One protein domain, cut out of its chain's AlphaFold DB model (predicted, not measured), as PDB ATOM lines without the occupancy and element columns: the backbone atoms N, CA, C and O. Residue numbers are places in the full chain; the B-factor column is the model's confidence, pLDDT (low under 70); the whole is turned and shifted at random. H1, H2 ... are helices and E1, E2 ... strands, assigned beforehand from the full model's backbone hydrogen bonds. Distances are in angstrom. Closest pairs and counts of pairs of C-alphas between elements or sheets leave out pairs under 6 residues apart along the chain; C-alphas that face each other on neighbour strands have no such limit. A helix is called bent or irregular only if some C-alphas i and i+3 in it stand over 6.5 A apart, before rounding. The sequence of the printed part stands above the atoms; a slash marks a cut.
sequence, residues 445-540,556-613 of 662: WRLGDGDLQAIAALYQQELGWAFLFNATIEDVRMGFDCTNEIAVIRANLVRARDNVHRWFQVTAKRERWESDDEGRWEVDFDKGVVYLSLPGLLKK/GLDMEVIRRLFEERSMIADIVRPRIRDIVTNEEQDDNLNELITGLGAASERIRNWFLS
ATOM      1  N   TRP A 445      81.390 147.966 156.789       87.50
ATOM      2  CA  TRP A 445      81.735 146.547 156.795       87.50
ATOM      3  C   TRP A 445      82.550 146.211 158.035       87.50
ATOM      4  O   TRP A 445      83.584 146.824 158.268       87.50
ATOM      5  N   ARG A 446      82.097 145.241 158.834       89.94
ATOM      6  CA  ARG A 446      82.838 144.771 160.014       89.94
ATOM      7  C   ARG A 446      83.962 143.831 159.598       89.94
ATOM      8  O   ARG A 446      83.717 142.887 158.850       89.94
ATOM      9  N   LEU A 447      85.159 144.077 160.112       89.88
ATOM     10  CA  LEU A 447      86.312 143.197 159.968       89.88
ATOM     11  C   LEU A 447      86.300 142.130 161.064       89.88
ATOM     12  O   LEU A 447      85.840 142.376 162.178       89.88
ATOM     13  N   GLY A 448      86.824 140.943 160.755       91.50
ATOM     14  CA  GLY A 448      87.194 139.983 161.792       91.50
ATOM     15  C   GLY A 448      88.490 140.405 162.490       91.50
ATOM     16  O   GLY A 448      89.311 141.101 161.895       91.50
ATOM     17  N   ASP A 449      88.716 139.934 163.718       90.62
ATOM     18  CA  ASP A 449      89.889 140.310 164.527       90.62
ATOM     19  C   ASP A 449      91.224 140.075 163.800       90.62
ATOM     20  O   ASP A 449      92.135 140.894 163.881       90.62
ATOM     21  N   GLY A 450      91.332 138.978 163.042       93.50
ATOM     22  CA  GLY A 450      92.536 138.675 162.261       93.50
ATOM     23  C   GLY A 450      92.783 139.664 161.118       93.50
ATOM     24  O   GLY A 450      93.921 140.054 160.875       93.50
ATOM     25  N   ASP A 451      91.722 140.111 160.443       92.69
ATOM     26  CA  ASP A 451      91.811 141.126 159.390       92.69
ATOM     27  C   ASP A 451      92.131 142.501 159.975       92.69
ATOM     28  O   ASP A 451      92.936 143.233 159.404       92.69
ATOM     29  N   LEU A 452      91.545 142.817 161.133       90.44
ATOM     30  CA  LEU A 452      91.790 144.056 161.862       90.44
ATOM     31  C   LEU A 452      93.253 144.157 162.317       90.44
ATOM     32  O   LEU A 452      93.896 145.178 162.088       90.44
ATOM     33  N   GLN A 453      93.807 143.085 162.888       90.88
ATOM     34  CA  GLN A 453      95.224 143.022 163.261       90.88
ATOM     35  C   GLN A 453      96.144 143.121 162.040       90.88
ATOM     36  O   GLN A 453      97.154 143.824 162.081       90.88
ATOM     37  N   ALA A 454      95.790 142.449 160.940       93.06
ATOM     38  CA  ALA A 454      96.582 142.480 159.715       93.06
ATOM     39  C   ALA A 454      96.643 143.889 159.104       93.06
ATOM     40  O   ALA A 454      97.731 144.355 158.762       93.06
ATOM     41  N   ILE A 455      95.506 144.584 158.984       93.88
ATOM     42  CA  ILE A 455      95.491 145.946 158.436       93.88
ATOM     43  C   ILE A 455      96.113 146.960 159.399       93.88
ATOM     44  O   ILE A 455      96.802 147.861 158.931       93.88
ATOM     45  N   ALA A 456      95.973 146.779 160.717       89.31
ATOM     46  CA  ALA A 456      96.634 147.625 161.713       89.31
ATOM     47  C   ALA A 456      98.162 147.578 161.574       89.31
ATOM     48  O   ALA A 456      98.802 148.623 161.488       89.31
ATOM     49  N   ALA A 457      98.750 146.383 161.452       91.12
ATOM     50  CA  ALA A 457     100.196 146.234 161.283       91.12
ATOM     51  C   ALA A 457     100.711 146.911 159.998       91.12
ATOM     52  O   ALA A 457     101.735 147.596 160.016       91.12
ATOM     53  N   LEU A 458      99.985 146.767 158.881       92.94
ATOM     54  CA  LEU A 458     100.327 147.435 157.618       92.94
ATOM     55  C   LEU A 458     100.221 148.960 157.731       92.94
ATOM     56  O   LEU A 458     101.071 149.685 157.212       92.94
ATOM     57  N   TYR A 459      99.196 149.442 158.430       90.31
ATOM     58  CA  TYR A 459      98.956 150.863 158.630       90.31
ATOM     59  C   TYR A 459     100.010 151.507 159.535       90.31
ATOM     60  O   TYR A 459     100.519 152.585 159.235       90.31
ATOM     61  N   GLN A 460     100.414 150.816 160.600       90.50
ATOM     62  CA  GLN A 460     101.520 151.234 161.456       90.50
ATOM     63  C   GLN A 460     102.820 151.333 160.656       90.50
ATOM     64  O   GLN A 460     103.507 152.349 160.737       90.50
ATOM     65  N   GLN A 461     103.135 150.349 159.811       92.50
ATOM     66  CA  GLN A 461     104.308 150.451 158.940       92.50
ATOM     67  C   GLN A 461     104.253 151.680 158.025       92.50
ATOM     68  O   GLN A 461     105.250 152.391 157.902       92.50
ATOM     69  N   GLU A 462     103.100 151.963 157.412       93.31
ATOM     70  CA  GLU A 462     102.919 153.169 156.597       93.31
ATOM     71  C   GLU A 462     103.167 154.448 157.413       93.31
ATOM     72  O   GLU A 462     103.942 155.305 156.988       93.31
ATOM     73  N   LEU A 463     102.555 154.564 158.596       87.00
ATOM     74  CA  LEU A 463     102.703 155.725 159.478       87.00
ATOM     75  C   LEU A 463     104.149 155.923 159.941       87.00
ATOM     76  O   LEU A 463     104.632 157.055 159.964       87.00
ATOM     77  N   GLY A 464     104.853 154.837 160.273       90.38
ATOM     78  CA  GLY A 464     106.258 154.881 160.669       90.38
ATOM     79  C   GLY A 464     107.140 155.431 159.548       90.38
ATOM     80  O   GLY A 464     107.911 156.368 159.765       90.38
ATOM     81  N   TRP A 465     106.966 154.921 158.324       93.75
ATOM     82  CA  TRP A 465     107.684 155.423 157.151       93.75
ATOM     83  C   TRP A 465     107.321 156.870 156.800       93.75
ATOM     84  O   TRP A 465     108.205 157.650 156.442       93.75
ATOM     85  N   ALA A 466     106.048 157.250 156.920       89.19
ATOM     86  CA  ALA A 466     105.585 158.603 156.627       89.19
ATOM     87  C   ALA A 466     106.159 159.623 157.617       89.19
ATOM     88  O   ALA A 466     106.637 160.684 157.212       89.19
ATOM     89  N   PHE A 467     106.161 159.290 158.910       89.56
ATOM     90  CA  PHE A 467     106.770 160.133 159.932       89.56
ATOM     91  C   PHE A 467     108.264 160.321 159.670       89.56
ATOM     92  O   PHE A 467     108.752 161.451 159.665       89.56
ATOM     93  N   LEU A 468     108.974 159.223 159.407       89.38
ATOM     94  CA  LEU A 468     110.406 159.265 159.167       89.38
ATOM     95  C   LEU A 468     110.757 160.087 157.924       89.38
ATOM     96  O   LEU A 468     111.683 160.889 157.971       89.38
ATOM     97  N   PHE A 469     109.973 159.960 156.851       93.06
ATOM     98  CA  PHE A 469     110.117 160.786 155.654       93.06
ATOM     99  C   PHE A 469     110.009 162.279 155.978       93.06
ATOM    100  O   PHE A 469     110.890 163.053 155.611       93.06
ATOM    101  N   ASN A 470     108.967 162.680 156.709       85.62
ATOM    102  CA  ASN A 470     108.758 164.079 157.085       85.62
ATOM    103  C   ASN A 470     109.875 164.604 157.997       85.62
ATOM    104  O   ASN A 470     110.340 165.726 157.807       85.62
ATOM    105  N   ALA A 471     110.335 163.788 158.948       82.19
ATOM    106  CA  ALA A 471     111.445 164.138 159.827       82.19
ATOM    107  C   ALA A 471     112.746 164.358 159.035       82.19
ATOM    108  O   ALA A 471     113.424 165.359 159.239       82.19
ATOM    109  N   THR A 472     113.058 163.485 158.073       84.19
ATOM    110  CA  THR A 472     114.256 163.624 157.229       84.19
ATOM    111  C   THR A 472     114.167 164.809 156.259       84.19
ATOM    112  O   THR A 472     115.177 165.449 155.978       84.19
ATOM    113  N   ILE A 473     112.973 165.160 155.764       85.00
ATOM    114  CA  ILE A 473     112.776 166.389 154.974       85.00
ATOM    115  C   ILE A 473     113.070 167.636 155.813       85.00
ATOM    116  O   ILE A 473     113.670 168.590 155.312       85.00
ATOM    117  N   GLU A 474     112.676 167.635 157.085       76.50
ATOM    118  CA  GLU A 474     112.983 168.736 157.993       76.50
ATOM    119  C   GLU A 474     114.487 168.819 158.294       76.50
ATOM    120  O   GLU A 474     115.043 169.915 158.284       76.50
ATOM    121  N   ASP A 475     115.176 167.682 158.430       77.81
ATOM    122  CA  ASP A 475     116.640 167.656 158.548       77.81
ATOM    123  C   ASP A 475     117.306 168.320 157.320       77.81
ATOM    124  O   ASP A 475     118.196 169.161 157.455       77.81
ATOM    125  N   VAL A 476     116.821 168.046 156.103       77.69
ATOM    126  CA  VAL A 476     117.322 168.724 154.891       77.69
ATOM    127  C   VAL A 476     117.076 170.233 154.936       77.69
ATOM    128  O   VAL A 476     117.960 171.011 154.575       77.69
ATOM    129  N   ARG A 477     115.914 170.680 155.428       72.38
ATOM    130  CA  ARG A 477     115.629 172.116 155.623       72.38
ATOM    131  C   ARG A 477     116.547 172.760 156.660       72.38
ATOM    132  O   ARG A 477     116.849 173.945 156.542       72.38
ATOM    133  N   MET A 478     117.015 171.986 157.637       65.50
ATOM    134  CA  MET A 478     118.015 172.402 158.624       65.50
ATOM    135  C   MET A 478     119.463 172.318 158.108       65.50
ATOM    136  O   MET A 478     120.386 172.689 158.832       65.50
ATOM    137  N   GLY A 479     119.679 171.887 156.860       77.81
ATOM    138  CA  GLY A 479     120.989 171.861 156.204       77.81
ATOM    139  C   GLY A 479     121.757 170.543 156.330       77.81
ATOM    140  O   GLY A 479     122.937 170.506 155.982       77.81
ATOM    141  N   PHE A 480     121.130 169.465 156.808       69.88
ATOM    142  CA  PHE A 480     121.743 168.135 156.813       69.88
ATOM    143  C   PHE A 480     121.687 167.499 155.410       69.88
ATOM    144  O   PHE A 480     120.662 167.564 154.732       69.88
ATOM    145  N   ASP A 481     122.770 166.849 154.970       86.62
ATOM    146  CA  ASP A 481     122.752 166.045 153.738       86.62
ATOM    147  C   ASP A 481     122.167 164.660 154.036       86.62
ATOM    148  O   ASP A 481     122.822 163.805 154.632       86.62
ATOM    149  N   CYS A 482     120.899 164.469 153.674       88.94
ATOM    150  CA  CYS A 482     120.154 163.218 153.849       88.94
ATOM    151  C   CYS A 482     119.548 162.726 152.524       88.94
ATOM    152  O   CYS A 482     118.506 162.064 152.498       88.94
ATOM    153  N   THR A 483     120.153 163.107 151.395       87.88
ATOM    154  CA  THR A 483     119.579 162.896 150.057       87.88
ATOM    155  C   THR A 483     119.379 161.408 149.741       87.88
ATOM    156  O   THR A 483     118.356 161.015 149.172       87.88
ATOM    157  N   ASN A 484     120.328 160.564 150.156       88.69
ATOM    158  CA  ASN A 484     120.281 159.120 149.920       88.69
ATOM    159  C   ASN A 484     119.263 158.429 150.838       88.69
ATOM    160  O   ASN A 484     118.479 157.596 150.379       88.69
ATOM    161  N   GLU A 485     119.222 158.813 152.116       91.75
ATOM    162  CA  GLU A 485     118.242 158.319 153.080       91.75
ATOM    163  C   GLU A 485     116.812 158.638 152.618       91.75
ATOM    164  O   GLU A 485     115.953 157.756 152.645       91.75
ATOM    165  N   ILE A 486     116.558 159.847 152.099       92.38
ATOM    166  CA  ILE A 486     115.246 160.245 151.559       92.38
ATOM    167  C   ILE A 486     114.790 159.318 150.433       92.38
ATOM    168  O   ILE A 486     113.613 158.955 150.386       92.38
ATOM    169  N   ALA A 487     115.684 158.934 149.520       91.31
ATOM    170  CA  ALA A 487     115.333 158.050 148.412       91.31
ATOM    171  C   ALA A 487     114.897 156.663 148.917       91.31
ATOM    172  O   ALA A 487     113.863 156.145 148.483       91.31
ATOM    173  N   VAL A 488     115.631 156.098 149.882       91.50
ATOM    174  CA  VAL A 488     115.313 154.796 150.491       91.50
ATOM    175  C   VAL A 488     114.034 154.861 151.322       91.50
ATOM    176  O   VAL A 488     113.158 154.007 151.167       91.50
ATOM    177  N   ILE A 489     113.883 155.885 152.162       93.31
ATOM    178  CA  ILE A 489     112.679 156.096 152.974       93.31
ATOM    179  C   ILE A 489     111.455 156.249 152.065       93.31
ATOM    180  O   ILE A 489     110.438 155.594 152.286       93.31
ATOM    181  N   ARG A 490     111.557 157.045 150.992       94.38
ATOM    182  CA  ARG A 490     110.472 157.235 150.019       94.38
ATOM    183  C   ARG A 490     110.077 155.929 149.337       94.38
ATOM    184  O   ARG A 490     108.888 155.641 149.230       94.38
ATOM    185  N   ALA A 491     111.049 155.141 148.875       92.56
ATOM    186  CA  ALA A 491     110.770 153.865 148.219       92.56
ATOM    187  C   ALA A 491     110.030 152.892 149.154       92.56
ATOM    188  O   ALA A 491     109.086 152.220 148.733       92.56
ATOM    189  N   ASN A 492     110.416 152.845 150.434       93.31
ATOM    190  CA  ASN A 492     109.741 152.012 151.428       93.31
ATOM    191  C   ASN A 492     108.359 152.554 151.820       93.31
ATOM    192  O   ASN A 492     107.430 151.763 151.960       93.31
ATOM    193  N   LEU A 493     108.186 153.877 151.901       93.88
ATOM    194  CA  LEU A 493     106.880 154.503 152.114       93.88
ATOM    195  C   LEU A 493     105.892 154.150 150.991       93.88
ATOM    196  O   LEU A 493     104.759 153.762 151.267       93.88
ATOM    197  N   VAL A 494     106.322 154.231 149.726       92.31
ATOM    198  CA  VAL A 494     105.497 153.822 148.573       92.31
ATOM    199  C   VAL A 494     105.115 152.346 148.684       92.31
ATOM    200  O   VAL A 494     103.943 152.002 148.560       92.31
ATOM    201  N   ARG A 495     106.074 151.471 149.013       92.81
ATOM    202  CA  ARG A 495     105.810 150.037 149.199       92.81
ATOM    203  C   ARG A 495     104.815 149.762 150.334       92.81
ATOM    204  O   ARG A 495     103.956 148.895 150.185       92.81
ATOM    205  N   ALA A 496     104.926 150.474 151.454       91.56
ATOM    206  CA  ALA A 496     104.001 150.341 152.578       91.56
ATOM    207  C   ALA A 496     102.572 150.747 152.174       91.56
ATOM    208  O   ALA A 496     101.633 149.986 152.415       91.56
ATOM    209  N   ARG A 497     102.420 151.867 151.453       91.69
ATOM    210  CA  ARG A 497     101.134 152.305 150.879       91.69
ATOM    211  C   ARG A 497     100.543 151.278 149.918       91.69
ATOM    212  O   ARG A 497      99.362 150.947 150.022       91.69
ATOM    213  N   ASP A 498     101.361 150.725 149.026       91.00
ATOM    214  CA  ASP A 498     100.929 149.684 148.091       91.00
ATOM    215  C   ASP A 498     100.448 148.425 148.820       91.00
ATOM    216  O   ASP A 498      99.503 147.773 148.374       91.00
ATOM    217  N   ASN A 499     101.071 148.069 149.946       92.44
ATOM    218  CA  ASN A 499     100.645 146.929 150.754       92.44
ATOM    219  C   ASN A 499      99.289 147.178 151.425       92.44
ATOM    220  O   ASN A 499      98.435 146.291 151.377       92.44
ATOM    221  N   VAL A 500      99.062 148.375 151.979       90.69
ATOM    222  CA  VAL A 500      97.754 148.789 152.520       90.69
ATOM    223  C   VAL A 500      96.689 148.745 151.417       90.69
ATOM    224  O   VAL A 500      95.642 148.118 151.581       90.69
ATOM    225  N   HIS A 501      96.974 149.327 150.250       88.62
ATOM    226  CA  HIS A 501      96.045 149.333 149.119       88.62
ATOM    227  C   HIS A 501      95.736 147.919 148.606       88.62
ATOM    228  O   HIS A 501      94.575 147.565 148.392       88.62
ATOM    229  N   ARG A 502      96.762 147.073 148.451       90.69
ATOM    230  CA  ARG A 502      96.600 145.674 148.038       90.69
ATOM    231  C   ARG A 502      95.764 144.890 149.042       90.69
ATOM    232  O   ARG A 502      94.929 144.090 148.623       90.69
ATOM    233  N   TRP A 503      95.964 145.114 150.340       94.19
ATOM    234  CA  TRP A 503      95.139 144.495 151.371       94.19
ATOM    235  C   TRP A 503      93.667 144.861 151.174       94.19
ATOM    236  O   TRP A 503      92.838 143.960 151.081       94.19
ATOM    237  N   PHE A 504      93.346 146.146 150.972       88.94
ATOM    238  CA  PHE A 504      91.970 146.567 150.689       88.94
ATOM    239  C   PHE A 504      91.399 145.908 149.436       88.94
ATOM    240  O   PHE A 504      90.276 145.419 149.478       88.94
ATOM    241  N   GLN A 505      92.158 145.827 148.341       86.94
ATOM    242  CA  GLN A 505      91.704 145.162 147.114       86.94
ATOM    243  C   GLN A 505      91.396 143.672 147.336       86.94
ATOM    244  O   GLN A 505      90.390 143.157 146.842       86.94
ATOM    245  N   VAL A 506      92.260 142.968 148.074       90.00
ATOM    246  CA  VAL A 506      92.088 141.541 148.381       90.00
ATOM    247  C   VAL A 506      90.887 141.332 149.301       90.00
ATOM    248  O   VAL A 506      90.045 140.482 149.003       90.00
ATOM    249  N   THR A 507      90.776 142.121 150.370       87.88
ATOM    250  CA  THR A 507      89.668 142.054 151.331       87.88
ATOM    251  C   THR A 507      88.346 142.410 150.658       87.88
ATOM    252  O   THR A 507      87.401 141.630 150.737       87.88
ATOM    253  N   ALA A 508      88.290 143.496 149.882       86.38
ATOM    254  CA  ALA A 508      87.106 143.888 149.121       86.38
ATOM    255  C   ALA A 508      86.643 142.778 148.170       86.38
ATOM    256  O   ALA A 508      85.464 142.427 148.138       86.38
ATOM    257  N   LYS A 509      87.572 142.152 147.438       87.69
ATOM    258  CA  LYS A 509      87.249 141.033 146.547       87.69
ATOM    259  C   LYS A 509      86.753 139.804 147.314       87.69
ATOM    260  O   LYS A 509      85.815 139.146 146.860       87.69
ATOM    261  N   ARG A 510      87.375 139.482 148.452       90.25
ATOM    262  CA  ARG A 510      87.010 138.341 149.309       90.25
ATOM    263  C   ARG A 510      85.608 138.508 149.892       90.25
ATOM    264  O   ARG A 510      84.809 137.578 149.824       90.25
ATOM    265  N   GLU A 511      85.304 139.705 150.378       86.06
ATOM    266  CA  GLU A 511      84.026 140.054 151.002       86.06
ATOM    267  C   GLU A 511      82.951 140.500 149.992       86.06
ATOM    268  O   GLU A 511      81.836 140.853 150.378       86.06
ATOM    269  N   ARG A 512      83.266 140.473 148.687       87.88
ATOM    270  CA  ARG A 512      82.391 140.922 147.589       87.88
ATOM    271  C   ARG A 512      81.893 142.357 147.777       87.88
ATOM    272  O   ARG A 512      80.726 142.664 147.531       87.88
ATOM    273  N   TRP A 513      82.778 143.244 148.215       85.81
ATOM    274  CA  TRP A 513      82.524 144.678 148.222       85.81
ATOM    275  C   TRP A 513      82.582 145.180 146.777       85.81
ATOM    276  O   TRP A 513      83.645 145.497 146.249       85.81
ATOM    277  N   GLU A 514      81.432 145.191 146.105       71.38
ATOM    278  CA  GLU A 514      81.283 145.831 144.798       71.38
ATOM    279  C   GLU A 514      81.401 147.350 144.987       71.38
ATOM    280  O   GLU A 514      80.539 147.984 145.605       71.38
ATOM    281  N   SER A 515      82.508 147.910 144.501       61.31
ATOM    282  CA  SER A 515      82.767 149.345 144.435       61.31
ATOM    283  C   SER A 515      83.113 149.686 142.993       61.31
ATOM    284  O   SER A 515      84.220 149.394 142.547       61.31
ATOM    285  N   ASP A 516      82.168 150.297 142.282       59.84
ATOM    286  CA  ASP A 516      82.387 150.858 140.941       59.84
ATOM    287  C   ASP A 516      83.105 152.224 140.995       59.84
ATOM    288  O   ASP A 516      83.481 152.772 139.960       59.84
ATOM    289  N   ASP A 517      83.324 152.766 142.199       56.69
ATOM    290  CA  ASP A 517      83.752 154.146 142.416       56.69
ATOM    291  C   ASP A 517      85.203 154.253 142.922       56.69
ATOM    292  O   ASP A 517      85.683 153.406 143.680       56.69
ATOM    293  N   GLU A 518      85.874 155.357 142.561       70.62
ATOM    294  CA  GLU A 518      87.202 155.814 143.027       70.62
ATOM    295  C   GLU A 518      87.215 156.218 144.524       70.62
ATOM    296  O   GLU A 518      87.830 157.205 144.928       70.62
ATOM    297  N   GLY A 519      86.478 155.497 145.370       69.75
ATOM    298  CA  GLY A 519      86.372 155.777 146.797       69.75
ATOM    299  C   GLY A 519      87.675 155.506 147.554       69.75
ATOM    300  O   GLY A 519      88.415 154.568 147.248       69.75
ATOM    301  N   ARG A 520      87.941 156.308 148.588       78.00
ATOM    302  CA  ARG A 520      89.017 156.050 149.549       78.00
ATOM    303  C   ARG A 520      88.483 155.116 150.635       78.00
ATOM    304  O   ARG A 520      87.412 155.333 151.193       78.00
ATOM    305  N   TRP A 521      89.227 154.059 150.928       82.06
ATOM    306  CA  TRP A 521      88.908 153.157 152.028       82.06
ATOM    307  C   TRP A 521      89.501 153.696 153.332       82.06
ATOM    308  O   TRP A 521      90.665 154.090 153.370       82.06
ATOM    309  N   GLU A 522      88.708 153.702 154.398       82.88
ATOM    310  CA  GLU A 522      89.099 154.131 155.742       82.88
ATOM    311  C   GLU A 522      88.762 153.026 156.744       82.88
ATOM    312  O   GLU A 522      87.685 152.433 156.664       82.88
ATOM    313  N   VAL A 523      89.661 152.757 157.693       83.50
ATOM    314  CA  VAL A 523      89.410 151.830 158.807       83.50
ATOM    315  C   VAL A 523      89.151 152.637 160.074       83.50
ATOM    316  O   VAL A 523      89.935 153.518 160.422       83.50
ATOM    317  N   ASP A 524      88.066 152.317 160.767       83.06
ATOM    318  CA  ASP A 524      87.818 152.711 162.151       83.06
ATOM    319  C   ASP A 524      88.201 151.517 163.029       83.06
ATOM    320  O   ASP A 524      87.482 150.514 163.108       83.06
ATOM    321  N   PHE A 525      89.403 151.602 163.605       82.38
ATOM    322  CA  PHE A 525      90.000 150.529 164.393       82.38
ATOM    323  C   PHE A 525      89.242 150.272 165.698       82.38
ATOM    324  O   PHE A 525      89.138 149.118 166.109       82.38
ATOM    325  N   ASP A 526      88.637 151.305 166.290       77.81
ATOM    326  CA  ASP A 526      87.869 151.191 167.534       77.81
ATOM    327  C   ASP A 526      86.571 150.413 167.321       77.81
ATOM    328  O   ASP A 526      86.159 149.596 168.148       77.81
ATOM    329  N   LYS A 527      85.914 150.643 166.181       84.12
ATOM    330  CA  LYS A 527      84.683 149.935 165.811       84.12
ATOM    331  C   LYS A 527      84.934 148.644 165.035       84.12
ATOM    332  O   LYS A 527      83.984 147.893 164.804       84.12
ATOM    333  N   GLY A 528      86.173 148.394 164.614       88.00
ATOM    334  CA  GLY A 528      86.538 147.258 163.773       88.00
ATOM    335  C   GLY A 528      85.796 147.263 162.435       88.00
ATOM    336  O   GLY A 528      85.324 146.221 161.980       88.00
ATOM    337  N   VAL A 529      85.618 148.439 161.830       88.06
ATOM    338  CA  VAL A 529      84.844 148.608 160.592       88.06
ATOM    339  C   VAL A 529      85.631 149.349 159.529       88.06
ATOM    340  O   VAL A 529      86.435 150.229 159.811       88.06
ATOM    341  N   VAL A 530      85.352 149.002 158.280       86.75
ATOM    342  CA  VAL A 530      85.835 149.702 157.098       86.75
ATOM    343  C   VAL A 530      84.693 150.505 156.499       86.75
ATOM    344  O   VAL A 530      83.562 150.021 156.382       86.75
ATOM    345  N   TYR A 531      85.010 151.724 156.083       85.31
ATOM    346  CA  TYR A 531      84.123 152.607 155.349       85.31
ATOM    347  C   TYR A 531      84.737 152.962 153.997       85.31
ATOM    348  O   TYR A 531      85.946 153.149 153.883       85.31
ATOM    349  N   LEU A 532      83.888 153.113 152.984       80.19
ATOM    350  CA  LEU A 532      84.263 153.716 151.709       80.19
ATOM    351  C   LEU A 532      83.832 155.188 151.724       80.19
ATOM    352  O   LEU A 532      82.633 155.479 151.765       80.19
ATOM    353  N   SER A 533      84.787 156.116 151.729       72.88
ATOM    354  CA  SER A 533      84.528 157.542 151.538       72.88
ATOM    355  C   SER A 533      84.556 157.868 150.040       72.88
ATOM    356  O   SER A 533      85.561 157.701 149.353       72.88
ATOM    357  N   LEU A 534      83.413 158.305 149.500       66.44
ATOM    358  CA  LEU A 534      83.322 158.749 148.108       66.44
ATOM    359  C   LEU A 534      83.919 160.163 147.983       66.44
ATOM    360  O   LEU A 534      83.463 161.067 148.696       66.44
ATOM    361  N   PRO A 535      84.897 160.399 147.090       53.50
ATOM    362  CA  PRO A 535      85.422 161.739 146.857       53.50
ATOM    363  C   PRO A 535      84.310 162.664 146.330       53.50
ATOM    364  O   PRO A 535      83.707 162.401 145.294       53.50
ATOM    365  N   GLY A 536      84.021 163.762 147.047       50.22
ATOM    366  CA  GLY A 536      83.176 164.859 146.537       50.22
ATOM    367  C   GLY A 536      81.948 165.281 147.357       50.22
ATOM    368  O   GLY A 536      81.267 166.222 146.956       50.22
ATOM    369  N   LEU A 537      81.647 164.662 148.507       45.56
ATOM    370  CA  LEU A 537      80.431 164.988 149.284       45.56
ATOM    371  C   LEU A 537      80.583 166.088 150.351       45.56
ATOM    372  O   LEU A 537      79.589 166.488 150.963       45.56
ATOM    373  N   LEU A 538      81.782 166.638 150.552       42.00
ATOM    374  CA  LEU A 538      81.998 167.727 151.505       42.00
ATOM    375  C   LEU A 538      81.840 169.081 150.805       42.00
ATOM    376  O   LEU A 538      82.680 169.513 150.014       42.00
ATOM    377  N   LYS A 539      80.719 169.762 151.082       40.94
ATOM    378  CA  LYS A 539      80.500 171.152 150.659       40.94
ATOM    379  C   LYS A 539      81.638 172.016 151.207       40.94
ATOM    380  O   LYS A 539      81.771 172.135 152.421       40.94
ATOM    381  N   LYS A 540      82.403 172.655 150.314       41.72
ATOM    382  CA  LYS A 540      83.379 173.705 150.648       41.72
ATOM    383  C   LYS A 540      82.709 174.783 151.509       41.72
ATOM    384  O   LYS A 540      81.999 175.639 150.985       41.72
ATOM    385  N   GLY A 556      96.814 170.182 181.351       75.75
ATOM    386  CA  GLY A 556      98.167 169.815 181.795       75.75
ATOM    387  C   GLY A 556      98.471 168.308 181.778       75.75
ATOM    388  O   GLY A 556      99.604 167.926 181.497       75.75
ATOM    389  N   LEU A 557      97.475 167.451 182.036       69.06
ATOM    390  CA  LEU A 557      97.636 165.993 181.962       69.06
ATOM    391  C   LEU A 557      97.728 165.514 180.508       69.06
ATOM    392  O   LEU A 557      98.648 164.777 180.165       69.06
ATOM    393  N   ASP A 558      96.827 165.989 179.648       75.50
ATOM    394  CA  ASP A 558      96.823 165.673 178.217       75.50
ATOM    395  C   ASP A 558      98.122 166.146 177.540       75.50
ATOM    396  O   ASP A 558      98.682 165.443 176.701       75.50
ATOM    397  N   MET A 559      98.653 167.295 177.976       77.06
ATOM    398  CA  MET A 559      99.956 167.818 177.559       77.06
ATOM    399  C   MET A 559     101.124 166.915 177.958       77.06
ATOM    400  O   MET A 559     102.078 166.774 177.198       77.06
ATOM    401  N   GLU A 560     101.075 166.303 179.138       71.19
ATOM    402  CA  GLU A 560     102.115 165.373 179.580       71.19
ATOM    403  C   GLU A 560     102.043 164.049 178.810       71.19
ATOM    404  O   GLU A 560     103.076 163.532 178.382       71.19
ATOM    405  N   VAL A 561     100.832 163.529 178.579       73.81
ATOM    406  CA  VAL A 561     100.610 162.316 177.778       73.81
ATOM    407  C   VAL A 561     101.143 162.514 176.364       73.81
ATOM    408  O   VAL A 561     101.965 161.725 175.894       73.81
ATOM    409  N   ILE A 562     100.736 163.597 175.699       79.06
ATOM    410  CA  ILE A 562     101.156 163.848 174.324       79.06
ATOM    411  C   ILE A 562     102.661 164.128 174.243       79.06
ATOM    412  O   ILE A 562     103.319 163.619 173.339       79.06
ATOM    413  N   ARG A 563     103.248 164.827 175.229       78.12
ATOM    414  CA  ARG A 563     104.704 165.035 175.322       78.12
ATOM    415  C   ARG A 563     105.465 163.716 175.347       78.12
ATOM    416  O   ARG A 563     106.397 163.558 174.567       78.12
ATOM    417  N   ARG A 564     105.040 162.763 176.177       73.31
ATOM    418  CA  ARG A 564     105.675 161.440 176.259       73.31
ATOM    419  C   ARG A 564     105.554 160.655 174.959       73.31
ATOM    420  O   ARG A 564     106.525 160.036 174.544       73.31
ATOM    421  N   LEU A 565     104.405 160.720 174.287       71.44
ATOM    422  CA  LEU A 565     104.232 160.079 172.982       71.44
ATOM    423  C   LEU A 565     105.150 160.699 171.915       71.44
ATOM    424  O   LEU A 565     105.738 159.976 171.111       71.44
ATOM    425  N   PHE A 566     105.320 162.026 171.923       75.94
ATOM    426  CA  PHE A 566     106.291 162.702 171.058       75.94
ATOM    427  C   PHE A 566     107.735 162.283 171.386       75.94
ATOM    428  O   PHE A 566     108.508 162.033 170.461       75.94
ATOM    429  N   GLU A 567     108.098 162.187 172.668       75.44
ATOM    430  CA  GLU A 567     109.426 161.749 173.125       75.44
ATOM    431  C   GLU A 567     109.716 160.308 172.690       75.44
ATOM    432  O   GLU A 567     110.751 160.054 172.078       75.44
ATOM    433  N   GLU A 568     108.772 159.390 172.902       76.50
ATOM    434  CA  GLU A 568     108.864 157.996 172.460       76.50
ATOM    435  C   GLU A 568     109.037 157.902 170.937       76.50
ATOM    436  O   GLU A 568     109.963 157.250 170.452       76.50
ATOM    437  N   ARG A 569     108.200 158.611 170.164       84.81
ATOM    438  CA  ARG A 569     108.300 158.639 168.698       84.81
ATOM    439  C   ARG A 569     109.655 159.177 168.225       84.81
ATOM    440  O   ARG A 569     110.232 158.640 167.283       84.81
ATOM    441  N   SER A 570     110.163 160.225 168.873       75.94
ATOM    442  CA  SER A 570     111.454 160.838 168.525       75.94
ATOM    443  C   SER A 570     112.612 159.888 168.833       75.94
ATOM    444  O   SER A 570     113.471 159.675 167.983       75.94
ATOM    445  N   MET A 571     112.570 159.227 169.992       74.00
ATOM    446  CA  MET A 571     113.560 158.227 170.389       74.00
ATOM    447  C   MET A 571     113.634 157.067 169.390       74.00
ATOM    448  O   MET A 571     114.725 156.678 168.979       74.00
ATOM    449  N   ILE A 572     112.486 156.527 168.960       71.06
ATOM    450  CA  ILE A 572     112.467 155.437 167.974       71.06
ATOM    451  C   ILE A 572     113.050 155.916 166.638       71.06
ATOM    452  O   ILE A 572     113.850 155.205 166.030       71.06
ATOM    453  N   ALA A 573     112.713 157.129 166.189       75.38
ATOM    454  CA  ALA A 573     113.258 157.677 164.947       75.38
ATOM    455  C   ALA A 573     114.782 157.859 164.997       75.38
ATOM    456  O   ALA A 573     115.467 157.545 164.022       75.38
ATOM    457  N   ASP A 574     115.324 158.284 166.137       76.62
ATOM    458  CA  ASP A 574     116.768 158.431 166.333       76.62
ATOM    459  C   ASP A 574     117.506 157.084 166.359       76.62
ATOM    460  O   ASP A 574     118.655 157.010 165.929       76.62
ATOM    461  N   ILE A 575     116.845 155.998 166.775       78.25
ATOM    462  CA  ILE A 575     117.381 154.630 166.667       78.25
ATOM    463  C   ILE A 575     117.334 154.130 165.213       78.25
ATOM    464  O   ILE A 575     118.249 153.442 164.756       78.25
ATOM    465  N   VAL A 576     116.273 154.467 164.476       81.44
ATOM    466  CA  VAL A 576     116.052 154.016 163.094       81.44
ATOM    467  C   VAL A 576     116.993 154.706 162.101       81.44
ATOM    468  O   VAL A 576     117.510 154.057 161.191       81.44
ATOM    469  N   ARG A 577     117.238 156.011 162.262       83.56
ATOM    470  CA  ARG A 577     118.016 156.834 161.317       83.56
ATOM    471  C   ARG A 577     119.422 156.277 161.016       83.56
ATOM    472  O   ARG A 577     119.726 156.112 159.833       83.56
ATOM    473  N   PRO A 578     120.269 155.934 162.011       81.19
ATOM    474  CA  PRO A 578     121.580 155.337 161.749       81.19
ATOM    475  C   PRO A 578     121.486 154.018 160.977       81.19
ATOM    476  O   PRO A 578     122.253 153.801 160.049       81.19
ATOM    477  N   ARG A 579     120.490 153.179 161.288       85.06
ATOM    478  CA  ARG A 579     120.306 151.886 160.610       85.06
ATOM    479  C   ARG A 579     119.919 152.039 159.146       85.06
ATOM    480  O   ARG A 579     120.371 151.268 158.310       85.06
ATOM    481  N   ILE A 580     119.112 153.045 158.808       85.62
ATOM    482  CA  ILE A 580     118.805 153.344 157.401       85.62
ATOM    483  C   ILE A 580     120.064 153.745 156.650       85.62
ATOM    484  O   ILE A 580     120.258 153.301 155.521       85.62
ATOM    485  N   ARG A 581     120.932 154.543 157.275       83.62
ATOM    486  CA  ARG A 581     122.221 154.893 156.683       83.62
ATOM    487  C   ARG A 581     123.074 153.645 156.447       83.62
ATOM    488  O   ARG A 581     123.631 153.507 155.363       83.62
ATOM    489  N   ASP A 582     123.095 152.713 157.395       82.25
ATOM    490  CA  ASP A 582     123.816 151.446 157.237       82.25
ATOM    491  C   ASP A 582     123.254 150.606 156.075       82.25
ATOM    492  O   ASP A 582     124.023 150.101 155.257       82.25
ATOM    493  N   ILE A 583     121.928 150.523 155.927       81.75
ATOM    494  CA  ILE A 583     121.258 149.814 154.819       81.75
ATOM    495  C   ILE A 583     121.568 150.462 153.467       81.75
ATOM    496  O   ILE A 583     121.848 149.757 152.499       81.75
ATOM    497  N   VAL A 584     121.554 151.799 153.403       79.88
ATOM    498  CA  VAL A 584     121.956 152.559 152.207       79.88
ATOM    499  C   VAL A 584     123.381 152.185 151.792       79.88
ATOM    500  O   VAL A 584     123.670 152.125 150.600       79.88
ATOM    501  N   THR A 585     124.267 151.926 152.759       77.50
ATOM    502  CA  THR A 585     125.675 151.608 152.486       77.50
ATOM    503  C   THR A 585     125.971 150.129 152.241       77.50
ATOM    504  O   THR A 585     126.879 149.837 151.466       77.50
ATOM    505  N   ASN A 586     125.239 149.203 152.872       77.81
ATOM    506  CA  ASN A 586     125.620 147.786 152.946       77.81
ATOM    507  C   ASN A 586     124.669 146.820 152.214       77.81
ATOM    508  O   ASN A 586     124.941 145.624 152.206       77.81
ATOM    509  N   GLU A 587     123.570 147.299 151.613       67.06
ATOM    510  CA  GLU A 587     122.559 146.489 150.894       67.06
ATOM    511  C   GLU A 587     121.940 145.312 151.696       67.06
ATOM    512  O   GLU A 587     121.189 144.509 151.138       67.06
ATOM    513  N   GLU A 588     122.190 145.197 153.004       73.81
ATOM    514  CA  GLU A 588     121.602 144.155 153.851       73.81
ATOM    515  C   GLU A 588     120.158 144.492 154.259       73.81
ATOM    516  O   GLU A 588     119.818 145.630 154.585       73.81
ATOM    517  N   GLN A 589     119.293 143.473 154.257       70.06
ATOM    518  CA  GLN A 589     117.956 143.563 154.844       70.06
ATOM    519  C   GLN A 589     118.057 143.389 156.365       70.06
ATOM    520  O   GLN A 589     118.534 142.359 156.833       70.06
ATOM    521  N   ASP A 590     117.589 144.377 157.131       79.19
ATOM    522  CA  ASP A 590     117.510 144.306 158.595       79.19
ATOM    523  C   ASP A 590     116.062 144.023 159.022       79.19
ATOM    524  O   ASP A 590     115.212 144.914 158.997       79.19
ATOM    525  N   ASP A 591     115.764 142.788 159.428       78.38
ATOM    526  CA  ASP A 591     114.437 142.421 159.946       78.38
ATOM    527  C   ASP A 591     114.047 143.256 161.180       78.38
ATOM    528  O   ASP A 591     112.869 143.575 161.368       78.38
ATOM    529  N   ASN A 592     115.027 143.717 161.967       83.94
ATOM    530  CA  ASN A 592     114.767 144.586 163.116       83.94
ATOM    531  C   ASN A 592     114.323 145.991 162.687       83.94
ATOM    532  O   ASN A 592     113.645 146.679 163.451       83.94
ATOM    533  N   LEU A 593     114.679 146.444 161.478       86.44
ATOM    534  CA  LEU A 593     114.227 147.739 160.971       86.44
ATOM    535  C   LEU A 593     112.706 147.746 160.811       86.44
ATOM    536  O   LEU A 593     112.064 148.725 161.179       86.44
ATOM    537  N   ASN A 594     112.116 146.663 160.300       87.06
ATOM    538  CA  ASN A 594     110.665 146.579 160.136       87.06
ATOM    539  C   ASN A 594     109.942 146.616 161.486       87.06
ATOM    540  O   ASN A 594     108.899 147.262 161.599       87.06
ATOM    541  N   GLU A 595     110.498 145.973 162.515       88.19
ATOM    542  CA  GLU A 595     109.962 146.033 163.878       88.19
ATOM    543  C   GLU A 595     110.036 147.460 164.442       88.19
ATOM    544  O   GLU A 595     109.031 147.988 164.917       88.19
ATOM    545  N   LEU A 596     111.183 148.133 164.296       85.56
ATOM    546  CA  LEU A 596     111.362 149.518 164.744       85.56
ATOM    547  C   LEU A 596     110.445 150.500 164.006       85.56
ATOM    548  O   LEU A 596     109.852 151.377 164.630       85.56
ATOM    549  N   ILE A 597     110.284 150.344 162.690       91.12
ATOM    550  CA  ILE A 597     109.354 151.151 161.890       91.12
ATOM    551  C   ILE A 597     107.908 150.898 162.318       91.12
ATOM    552  O   ILE A 597     107.126 151.842 162.412       91.12
ATOM    553  N   THR A 598     107.551 149.649 162.620       89.25
ATOM    554  CA  THR A 598     106.219 149.319 163.145       89.25
ATOM    555  C   THR A 598     106.004 149.984 164.509       89.25
ATOM    556  O   THR A 598     104.961 150.595 164.727       89.25
ATOM    557  N   GLY A 599     107.010 149.972 165.392       84.19
ATOM    558  CA  GLY A 599     106.981 150.694 166.669       84.19
ATOM    559  C   GLY A 599     106.831 152.211 166.503       84.19
ATOM    560  O   GLY A 599     106.010 152.836 167.177       84.19
ATOM    561  N   LEU A 600     107.552 152.804 165.548       85.56
ATOM    562  CA  LEU A 600     107.433 154.223 165.189       85.56
ATOM    563  C   LEU A 600     106.025 154.563 164.678       85.56
ATOM    564  O   LEU A 600     105.456 155.611 165.001       85.56
ATOM    565  N   GLY A 601     105.459 153.643 163.903       87.06
ATOM    566  CA  GLY A 601     104.084 153.649 163.435       87.06
ATOM    567  C   GLY A 601     103.065 153.639 164.557       87.06
ATOM    568  O   GLY A 601     102.211 154.518 164.607       87.06
ATOM    569  N   ALA A 602     103.190 152.696 165.488       84.81
ATOM    570  CA  ALA A 602     102.312 152.569 166.647       84.81
ATOM    571  C   ALA A 602     102.374 153.805 167.564       84.81
ATOM    572  O   ALA A 602     101.349 154.260 168.077       84.81
ATOM    573  N   ALA A 603     103.555 154.406 167.746       77.44
ATOM    574  CA  ALA A 603     103.685 155.679 168.457       77.44
ATOM    575  C   ALA A 603     102.955 156.816 167.720       77.44
ATOM    576  O   ALA A 603     102.220 157.591 168.332       77.44
ATOM    577  N   SER A 604     103.102 156.884 166.394       84.19
ATOM    578  CA  SER A 604     102.426 157.881 165.554       84.19
ATOM    579  C   SER A 604     100.904 157.704 165.538       84.19
ATOM    580  O   SER A 604     100.169 158.686 165.611       84.19
ATOM    581  N   GLU A 605     100.430 156.460 165.509       84.19
ATOM    582  CA  GLU A 605      99.016 156.106 165.608       84.19
ATOM    583  C   GLU A 605      98.427 156.542 166.954       84.19
ATOM    584  O   GLU A 605      97.385 157.190 166.979       84.19
ATOM    585  N   ARG A 606      99.121 156.296 168.075       84.62
ATOM    586  CA  ARG A 606      98.680 156.757 169.404       84.62
ATOM    587  C   ARG A 606      98.582 158.280 169.498       84.62
ATOM    588  O   ARG A 606      97.610 158.780 170.058       84.62
ATOM    589  N   ILE A 607      99.541 159.017 168.928       78.50
ATOM    590  CA  ILE A 607      99.486 160.491 168.842       78.50
ATOM    591  C   ILE A 607      98.251 160.931 168.057       78.50
ATOM    592  O   ILE A 607      97.519 161.817 168.498       78.50
ATOM    593  N   ARG A 608      98.005 160.303 166.903       82.06
ATOM    594  CA  ARG A 608      96.841 160.605 166.068       82.06
ATOM    595  C   ARG A 608      95.532 160.295 166.791       82.06
ATOM    596  O   ARG A 608      94.633 161.128 166.768       82.06
ATOM    597  N   ASN A 609      95.421 159.139 167.435       80.94
ATOM    598  CA  ASN A 609      94.209 158.736 168.145       80.94
ATOM    599  C   ASN A 609      93.939 159.661 169.331       80.94
ATOM    600  O   ASN A 609      92.818 160.137 169.467       80.94
ATOM    601  N   TRP A 610      94.971 160.022 170.106       85.75
ATOM    602  CA  TRP A 610      94.852 161.064 171.129       85.75
ATOM    603  C   TRP A 610      94.307 162.362 170.528       85.75
ATOM    604  O   TRP A 610      93.371 162.950 171.063       85.75
ATOM    605  N   PHE A 611      94.840 162.780 169.379       79.06
ATOM    606  CA  PHE A 611      94.393 163.999 168.720       79.06
ATOM    607  C   PHE A 611      92.915 163.924 168.308       79.06
ATOM    608  O   PHE A 611      92.165 164.870 168.538       79.06
ATOM    609  N   LEU A 612      92.483 162.801 167.731       78.06
ATOM    610  CA  LEU A 612      91.091 162.573 167.342       78.06
ATOM    611  C   LEU A 612      90.155 162.564 168.557       78.06
ATOM    612  O   LEU A 612      89.113 163.213 168.513       78.06
ATOM    613  N   SER A 613      90.549 161.912 169.654       80.50
ATOM    614  CA  SER A 613      89.790 161.932 170.909       80.50
ATOM    615  C   SER A 613      89.668 163.350 171.468       80.50
ATOM    616  O   SER A 613      88.589 163.763 171.883       80.50
TER     617      SER A 613
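What this domain is: This is residues 445 to 540 and 556 to 613 of the 662 residues of an uncharacterized protein of Phycisphaeraceae bacterium (UniProt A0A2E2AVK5). A long helical hairpin, H1 and H2, is crossed on the H1 side by a second pair of antiparallel helices, H4 and the arm H3a, while H3b runs on to the beginning of H2. A small two-stranded hairpin, E1 and E2, sits by the end of H2. The printed part has 154 residues, mostly helix, in the order H1, H2, E1, E2, H3, H4, with E1 and E2 antiparallel. It is only just compact, close to loose, with a radius of gyration of the C-alphas of 17.5 A and spans of 47 by 44 by 36 A.

Where its parts are: H1, residues 449 to 477, begins with C-alpha 449 at (89.889, 140.310, 164.527) and is 41.9 A long. H2, residues 483 to 510, is 40.8 A long. E1 is residues 520 to 524 and E2 residues 529 to 533. H3, residues 556 to 586, was assigned as one helix by its hydrogen bonds but is bent, with C-alphas 575 and 578 6.5 A apart; its arms are H3a, residues 556 to 575, 28.8 A, and H3b, residues 578 to 586. H4, residues 591 to 613, is 33.3 A long and ends with C-alpha 613 at (89.790, 161.932, 170.909).

How they stand to each other: H1 and H2 touch as a hairpin, at a shallow tilt of 23 degrees, opposite ways; their closest C-alphas, Glu 462 and Ala 496, are 5.0 A apart. H1 touches H4 with residues 457 to 467 alone, about perpendicular at 87 degrees, closest at the C-alphas of Gly 464 and Gly 601, 3.7 A. H4 touches H3a at a shallow tilt of 19 degrees, opposite ways, closest at the C-alphas of Arg 569 and Ala 603, 5.5 A. H2 touches H3b with residues 484 to 488 alone, closest at the C-alphas of Glu 485 and Arg 581, 6.4 A. In the hairpin E1 and E2, N 522 and O 531 are within hydrogen-bond range at 2.9 A. Every O i to N i+4 pair is within range in H1, H2, H3a and H3b, and 18 of 19 in H4.

The domain as a whole: The C-alphas of Lys 539 and Asn 586, the two farthest apart, are 50.9 A apart. Residues 541 to 555 are not printed, and C-alphas 540 and 556 are 34.7 A apart across the cut. Of the links that are printed whole, none is long. Mean pLDDT of the printed part is 82.0; 15 residues are under 70, among them 534 to 540.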